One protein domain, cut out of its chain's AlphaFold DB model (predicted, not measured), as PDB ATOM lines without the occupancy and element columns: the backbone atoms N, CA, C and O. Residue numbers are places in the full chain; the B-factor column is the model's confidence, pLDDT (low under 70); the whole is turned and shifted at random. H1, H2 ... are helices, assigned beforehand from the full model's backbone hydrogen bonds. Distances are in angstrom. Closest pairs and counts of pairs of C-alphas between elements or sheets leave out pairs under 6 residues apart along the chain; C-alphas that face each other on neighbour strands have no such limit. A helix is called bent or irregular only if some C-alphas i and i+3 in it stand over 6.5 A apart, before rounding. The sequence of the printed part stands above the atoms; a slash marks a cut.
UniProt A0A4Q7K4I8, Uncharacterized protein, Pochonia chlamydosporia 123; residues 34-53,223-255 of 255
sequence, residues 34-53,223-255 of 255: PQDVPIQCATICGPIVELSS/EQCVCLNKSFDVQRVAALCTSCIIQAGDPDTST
ATOM      1  N   PRO A  34     119.297   5.713 -46.008       57.66
ATOM      2  CA  PRO A  34     119.774   4.719 -46.968       57.66
ATOM      3  C   PRO A  34     119.235   3.303 -46.687       57.66
ATOM      4  O   PRO A  34     119.203   2.478 -47.596       57.66
ATOM      5  N   GLN A  35     118.770   3.027 -45.462       56.09
ATOM      6  CA  GLN A  35     118.118   1.776 -45.072       56.09
ATOM      7  C   GLN A  35     116.680   1.567 -45.595       56.09
ATOM      8  O   GLN A  35     116.220   0.429 -45.581       56.09
ATOM      9  N   ASP A  36     115.990   2.602 -46.084       67.00
ATOM     10  CA  ASP A  36     114.606   2.494 -46.590       67.00
ATOM     11  C   ASP A  36     114.529   2.272 -48.110       67.00
ATOM     12  O   ASP A  36     113.446   2.164 -48.688       67.00
ATOM     13  N   VAL A  37     115.679   2.174 -48.780       71.88
ATOM     14  CA  VAL A  37     115.751   1.888 -50.213       71.88
ATOM     15  C   VAL A  37     115.984   0.387 -50.416       71.88
ATOM     16  O   VAL A  37     117.022  -0.134 -50.001       71.88
ATOM     17  N   PRO A  38     115.077  -0.335 -51.101       77.25
ATOM     18  CA  PRO A  38     115.296  -1.733 -51.454       77.25
ATOM     19  C   PRO A  38     116.627  -1.919 -52.190       77.25
ATOM     20  O   PRO A  38     117.009  -1.080 -53.007       77.25
ATOM     21  N   ILE A  39     117.305  -3.052 -51.972       78.94
ATOM     22  CA  ILE A  39     118.621  -3.357 -52.576       78.94
ATOM     23  C   ILE A  39     118.609  -3.158 -54.102       78.94
ATOM     24  O   ILE A  39     119.598  -2.722 -54.687       78.94
ATOM     25  N   GLN A  40     117.471  -3.422 -54.748       78.75
ATOM     26  CA  GLN A  40     117.288  -3.259 -56.192       78.75
ATOM     27  C   GLN A  40     117.284  -1.787 -56.649       78.75
ATOM     28  O   GLN A  40     117.669  -1.492 -57.777       78.75
ATOM     29  N   CYS A  41     116.897  -0.860 -55.771       81.88
ATOM     30  CA  CYS A  41     116.793   0.571 -56.050       81.88
ATOM     31  C   CYS A  41     118.004   1.378 -55.562       81.88
ATOM     32  O   CYS A  41     118.189   2.518 -55.989       81.88
ATOM     33  N   ALA A  42     118.864   0.790 -54.725       79.00
ATOM     34  CA  ALA A  42     120.033   1.454 -54.145       79.00
ATOM     35  C   ALA A  42     120.970   2.061 -55.206       79.00
ATOM     36  O   ALA A  42     121.487   3.158 -55.018       79.00
ATOM     37  N   THR A  43     121.133   1.408 -56.358       79.19
ATOM     38  CA  THR A  43     121.992   1.900 -57.450       79.19
ATOM     39  C   THR A  43     121.456   3.176 -58.108       79.19
ATOM     40  O   THR A  43     122.238   4.007 -58.561       79.19
ATOM     41  N   ILE A  44     120.131   3.343 -58.169       75.81
ATOM     42  CA  ILE A  44     119.491   4.529 -58.763       75.81
ATOM     43  C   ILE A  44     119.380   5.641 -57.712       75.81
ATOM     44  O   ILE A  44     119.536   6.816 -58.036       75.81
ATOM     45  N   CYS A  45     119.158   5.268 -56.449       81.12
ATOM     46  CA  CYS A  45     118.824   6.212 -55.383       81.12
ATOM     47  C   CYS A  45     119.985   6.646 -54.514       81.12
ATOM     48  O   CYS A  45     119.912   7.734 -53.952       81.12
ATOM     49  N   GLY A  46     121.067   5.873 -54.464       79.44
ATOM     50  CA  GLY A  46     122.278   6.222 -53.724       79.44
ATOM     51  C   GLY A  46     122.792   7.622 -54.071       79.44
ATOM     52  O   GLY A  46     122.858   8.463 -53.176       79.44
ATOM     53  N   PRO A  47     123.036   7.935 -55.359       76.38
ATOM     54  CA  PRO A  47     123.525   9.256 -55.749       76.38
ATOM     55  C   PRO A  47     122.570  10.401 -55.380       76.38
ATOM     56  O   PRO A  47     123.011  11.505 -55.089       76.38
ATOM     57  N   ILE A  48     121.256  10.168 -55.374       74.56
ATOM     58  CA  ILE A  48     120.269  11.207 -55.042       74.56
ATOM     59  C   ILE A  48     120.235  11.464 -53.545       74.56
ATOM     60  O   ILE A  48     120.197  12.619 -53.130       74.56
ATOM     61  N   VAL A  49     120.233  10.407 -52.733       73.19
ATOM     62  CA  VAL A  49     120.248  10.517 -51.269       73.19
ATOM     63  C   VAL A  49     121.520  11.242 -50.822       73.19
ATOM     64  O   VAL A  49     121.460  12.157 -50.007       73.19
ATOM     65  N   GLU A  50     122.658  10.930 -51.442       75.00
ATOM     66  CA  GLU A  50     123.934  11.583 -51.150       75.00
ATOM     67  C   GLU A  50     123.938  13.068 -51.550       75.00
ATOM     68  O   GLU A  50     124.307  13.925 -50.747       75.00
ATOM     69  N   LEU A  51     123.454  13.407 -52.749       70.75
ATOM     70  CA  LEU A  51     123.405  14.800 -53.211       70.75
ATOM     71  C   LEU A  51     122.336  15.636 -52.489       70.75
ATOM     72  O   LEU A  51     122.560  16.811 -52.213       70.75
ATOM     73  N   SER A  52     121.187  15.047 -52.151       68.19
ATOM     74  CA  SER A  52     120.126  15.734 -51.401       68.19
ATOM     75  C   SER A  52     120.534  16.018 -49.957       68.19
ATOM     76  O   SER A  52     120.218  17.094 -49.451       68.19
ATOM     77  N   SER A  53     121.316  15.128 -49.331       69.38
ATOM     78  CA  SER A  53     121.871  15.352 -47.990       69.38
ATOM     79  C   SER A  53     122.745  16.610 -47.929       69.38
ATOM     80  O   SER A  53     122.659  17.377 -46.974       69.38
ATOM     81  N   GLU A 223     129.062  22.191 -53.424       69.75
ATOM     82  CA  GLU A 223     127.680  22.177 -52.927       69.75
ATOM     83  C   GLU A 223     126.856  23.266 -53.594       69.75
ATOM     84  O   GLU A 223     125.763  23.009 -54.093       69.75
ATOM     85  N   GLN A 224     127.412  24.470 -53.710       70.06
ATOM     86  CA  GLN A 224     126.717  25.555 -54.384       70.06
ATOM     87  C   GLN A 224     126.497  25.246 -55.869       70.06
ATOM     88  O   GLN A 224     125.433  25.543 -56.413       70.06
ATOM     89  N   CYS A 225     127.461  24.589 -56.520       72.25
ATOM     90  CA  CYS A 225     127.296  24.113 -57.886       72.25
ATOM     91  C   CYS A 225     126.198  23.050 -57.978       72.25
ATOM     92  O   CYS A 225     125.352  23.173 -58.849       72.25
ATOM     93  N   VAL A 226     126.165  22.053 -57.088       74.06
ATOM     94  CA  VAL A 226     125.179  20.957 -57.093       74.06
ATOM     95  C   VAL A 226     123.769  21.463 -56.785       74.06
ATOM     96  O   VAL A 226     122.830  21.130 -57.504       74.06
ATOM     97  N   CYS A 227     123.616  22.306 -55.764       73.00
ATOM     98  CA  CYS A 227     122.312  22.771 -55.303       73.00
ATOM     99  C   CYS A 227     121.732  23.892 -56.182       73.00
ATOM    100  O   CYS A 227     120.514  24.068 -56.223       73.00
ATOM    101  N   LEU A 228     122.572  24.635 -56.920       72.69
ATOM    102  CA  LEU A 228     122.128  25.662 -57.874       72.69
ATOM    103  C   LEU A 228     122.157  25.200 -59.342       72.69
ATOM    104  O   LEU A 228     121.711  25.954 -60.218       72.69
ATOM    105  N   ASN A 229     122.639  23.987 -59.653       71.75
ATOM    106  CA  ASN A 229     122.672  23.515 -61.036       71.75
ATOM    107  C   ASN A 229     121.270  23.194 -61.557       71.75
ATOM    108  O   ASN A 229     120.709  22.136 -61.288       71.75
ATOM    109  N   LYS A 230     120.735  24.056 -62.422       64.19
ATOM    110  CA  LYS A 230     119.492  23.765 -63.157       64.19
ATOM    111  C   LYS A 230     119.634  22.633 -64.177       64.19
ATOM    112  O   LYS A 230     118.621  22.132 -64.653       64.19
ATOM    113  N   SER A 231     120.858  22.257 -64.557       66.75
ATOM    114  CA  SER A 231     121.081  21.148 -65.491       66.75
ATOM    115  C   SER A 231     120.965  19.781 -64.824       66.75
ATOM    116  O   SER A 231     120.795  18.787 -65.527       66.75
ATOM    117  N   PHE A 232     121.019  19.723 -63.490       67.25
ATOM    118  CA  PHE A 232     120.749  18.508 -62.739       67.25
ATOM    119  C   PHE A 232     119.332  18.577 -62.168       67.25
ATOM    120  O   PHE A 232     119.061  19.233 -61.166       67.25
ATOM    121  N   ASP A 233     118.397  17.919 -62.849       67.31
ATOM    122  CA  ASP A 233     116.998  17.875 -62.433       67.31
ATOM    123  C   ASP A 233     116.822  16.853 -61.303       67.31
ATOM    124  O   ASP A 233     116.414  15.709 -61.525       67.31
ATOM    125  N   VAL A 234     117.163  17.273 -60.080       72.12
ATOM    126  CA  VAL A 234     117.016  16.472 -58.854       72.12
ATOM    127  C   VAL A 234     115.600  15.902 -58.746       72.12
ATOM    128  O   VAL A 234     115.437  14.762 -58.323       72.12
ATOM    129  N   GLN A 235     114.579  16.644 -59.189       68.75
ATOM    130  CA  GLN A 235     113.184  16.205 -59.133       68.75
ATOM    131  C   GLN A 235     112.934  15.024 -60.069       68.75
ATOM    132  O   GLN A 235     112.281  14.055 -59.684       68.75
ATOM    133  N   ARG A 236     113.489  15.065 -61.284       73.88
ATOM    134  CA  ARG A 236     113.372  13.963 -62.242       73.88
ATOM    135  C   ARG A 236     114.090  12.710 -61.768       73.88
ATOM    136  O   ARG A 236     113.538  11.621 -61.912       73.88
ATOM    137  N   VAL A 237     115.294  12.838 -61.210       74.50
ATOM    138  CA  VAL A 237     116.001  11.664 -60.679       74.50
ATOM    139  C   VAL A 237     115.261  11.127 -59.447       74.50
ATOM    140  O   VAL A 237     115.044   9.921 -59.346       74.50
ATOM    141  N   ALA A 238     114.792  12.002 -58.550       77.62
ATOM    142  CA  ALA A 238     114.025  11.603 -57.368       77.62
ATOM    143  C   ALA A 238     112.738  10.859 -57.756       77.62
ATOM    144  O   ALA A 238     112.435   9.820 -57.177       77.62
ATOM    145  N   ALA A 239     112.036  11.313 -58.799       79.81
ATOM    146  CA  ALA A 239     110.855  10.634 -59.324       79.81
ATOM    147  C   ALA A 239     111.154   9.212 -59.839       79.81
ATOM    148  O   ALA A 239     110.342   8.305 -59.647       79.81
ATOM    149  N   LEU A 240     112.319   8.987 -60.459       83.00
ATOM    150  CA  LEU A 240     112.751   7.643 -60.872       83.00
ATOM    151  C   LEU A 240     113.002   6.737 -59.664       83.00
ATOM    152  O   LEU A 240     112.660   5.556 -59.695       83.00
ATOM    153  N   CYS A 241     113.535   7.299 -58.586       83.06
ATOM    154  CA  CYS A 241     113.729   6.582 -57.337       83.06
ATOM    155  C   CYS A 241     112.440   6.192 -56.644       83.06
ATOM    156  O   CYS A 241     112.274   5.029 -56.285       83.06
ATOM    157  N   THR A 242     111.496   7.123 -56.538       81.31
ATOM    158  CA  THR A 242     110.164   6.828 -56.016       81.31
ATOM    159  C   THR A 242     109.483   5.742 -56.849       81.31
ATOM    160  O   THR A 242     108.910   4.812 -56.291       81.31
ATOM    161  N   SER A 243     109.602   5.801 -58.181       83.12
ATOM    162  CA  SER A 243     109.059   4.774 -59.080       83.12
ATOM    163  C   SER A 243     109.667   3.391 -58.827       83.12
ATOM    164  O   SER A 243     108.938   2.403 -58.775       83.12
ATOM    165  N   CYS A 244     110.984   3.316 -58.613       84.50
ATOM    166  CA  CYS A 244     111.654   2.059 -58.288       84.50
ATOM    167  C   CYS A 244     111.182   1.496 -56.942       84.50
ATOM    168  O   CYS A 244     110.860   0.316 -56.857       84.50
ATOM    169  N   ILE A 245     111.104   2.335 -55.904       81.75
ATOM    170  CA  ILE A 245     110.672   1.913 -54.563       81.75
ATOM    171  C   ILE A 245     109.230   1.389 -54.605       81.75
ATOM    172  O   ILE A 245     108.952   0.348 -54.019       81.75
ATOM    173  N   ILE A 246     108.337   2.059 -55.342       81.56
ATOM    174  CA  ILE A 246     106.948   1.611 -55.525       81.56
ATOM    175  C   ILE A 246     106.907   0.254 -56.239       81.56
ATOM    176  O   ILE A 246     106.244  -0.658 -55.762       81.56
ATOM    177  N   GLN A 247     107.655   0.088 -57.334       79.56
ATOM    178  CA  GLN A 247     107.697  -1.185 -58.067       79.56
ATOM    179  C   GLN A 247     108.297  -2.329 -57.242       79.56
ATOM    180  O   GLN A 247     107.836  -3.459 -57.340       79.56
ATOM    181  N   ALA A 248     109.312  -2.050 -56.424       78.81
ATOM    182  CA  ALA A 248     109.931  -3.047 -55.555       78.81
ATOM    183  C   ALA A 248     109.077  -3.381 -54.317       78.81
ATOM    184  O   ALA A 248     109.245  -4.450 -53.732       78.81
ATOM    185  N   GLY A 249     108.196  -2.465 -53.904       70.75
ATOM    186  CA  GLY A 249     107.293  -2.622 -52.767       70.75
ATOM    187  C   GLY A 249     105.971  -3.319 -53.090       70.75
ATOM    188  O   GLY A 249     105.271  -3.688 -52.151       70.75
ATOM    189  N   ASP A 250     105.635  -3.512 -54.369       57.69
ATOM    190  CA  ASP A 250     104.443  -4.245 -54.813       57.69
ATOM    191  C   ASP A 250     104.776  -5.744 -54.985       57.69
ATOM    192  O   ASP A 250     105.308  -6.142 -56.030       57.69
ATOM    193  N   PRO A 251     104.472  -6.617 -54.000       59.12
ATOM    194  CA  PRO A 251     104.742  -8.052 -54.111       59.12
ATOM    195  C   PRO A 251     103.905  -8.742 -55.203       59.12
ATOM    196  O   PRO A 251     104.218  -9.867 -55.590       59.12
ATOM    197  N   ASP A 252     102.873  -8.073 -55.727       56.34
ATOM    198  CA  ASP A 252     101.884  -8.656 -56.638       56.34
ATOM    199  C   ASP A 252     102.250  -8.533 -58.134       56.34
ATOM    200  O   ASP A 252     101.564  -9.093 -58.989       56.34
ATOM    201  N   THR A 253     103.346  -7.846 -58.489       56.78
ATOM    202  CA  THR A 253     103.776  -7.673 -59.899       56.78
ATOM    203  C   THR A 253     104.738  -8.750 -60.412       56.78
ATOM    204  O   THR A 253     105.104  -8.743 -61.588       56.78
ATOM    205  N   SER A 254     105.110  -9.719 -59.573       48.19
ATOM    206  CA  SER A 254     105.935 -10.870 -59.957       48.19
ATOM    207  C   SER A 254     105.094 -12.149 -60.054       48.19
ATOM    208  O   SER A 254     105.349 -13.107 -59.323       48.19
ATOM    209  N   THR A 255     104.109 -12.181 -60.959       44.12
ATOM    210  CA  THR A 255     103.431 -13.430 -61.363       44.12
ATOM    211  C   THR A 255     103.500 -13.623 -62.868       44.12
ATOM    212  O   THR A 255     103.189 -12.653 -63.594       44.12
TER     213      THR A 255
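This is residues 34 to 53 and 223 to 255 of the 255 residues of an uncharacterized protein of Pochonia chlamydosporia 123 (UniProt A0A4Q7K4I8). A long helix, H3, has the shorter helix H1 slanting over its first half, and the small helix H2 sits beyond that end of H3, joined to it by a tight link; residues 228 to 233, of which 228 belongs to H2, stick out. At the other end of H3 the tail of residues 250 to 255 also sticks out, and together these parts draw the shape out lengthwise. The printed part has 53 residues with three named helices, H1, H2 and H3 along the chain, and no named strand; its class is all helix. It is loose, with a radius of gyration of the C-alphas of 13.0 A and spans of 45 by 20 by 12 A.

H1, residues 42 to 53, begins at C-alpha 42 at (120.033, 1.454, -54.145) and is 15.3 A long. It is irregular, but only just: C-alphas 44 and 47 are 6.9 A apart. H2 is residues 223 to 228, 8.2 A long. H3, residues 234 to 249, is 22.3 A long and ends at C-alpha 249 at (107.293, -2.622, -52.767).

Residues 44 to 48 of H1 touch residues 234 to 241 of H3, closest at the C-alphas of Cys 45 and Cys 241, 5.5 A apart. The two helices run opposite ways at a steep tilt of 44 degrees. H1 and H2 are close but not clearly touching, about perpendicular at 84 degrees; their closest C-alphas, of Leu 51 and Val 226, are 7.5 A apart. H2 and H3 are apart. Every O i to N i+4 pair is within hydrogen-bond range in H2 and H3, against 6 of 8 in H1.

The C-alphas farthest apart, of Gln 224 and Thr 255, are 45.9 A apart. Residues 54 to 222 are not printed, and C-alphas 53 and 223 are 10.2 A apart across this cut. The link from H2 to H3 is tight. Mean pLDDT of the printed part is 72.0, with 17 residues under 70, among them 230 to 233 and 250 to 255.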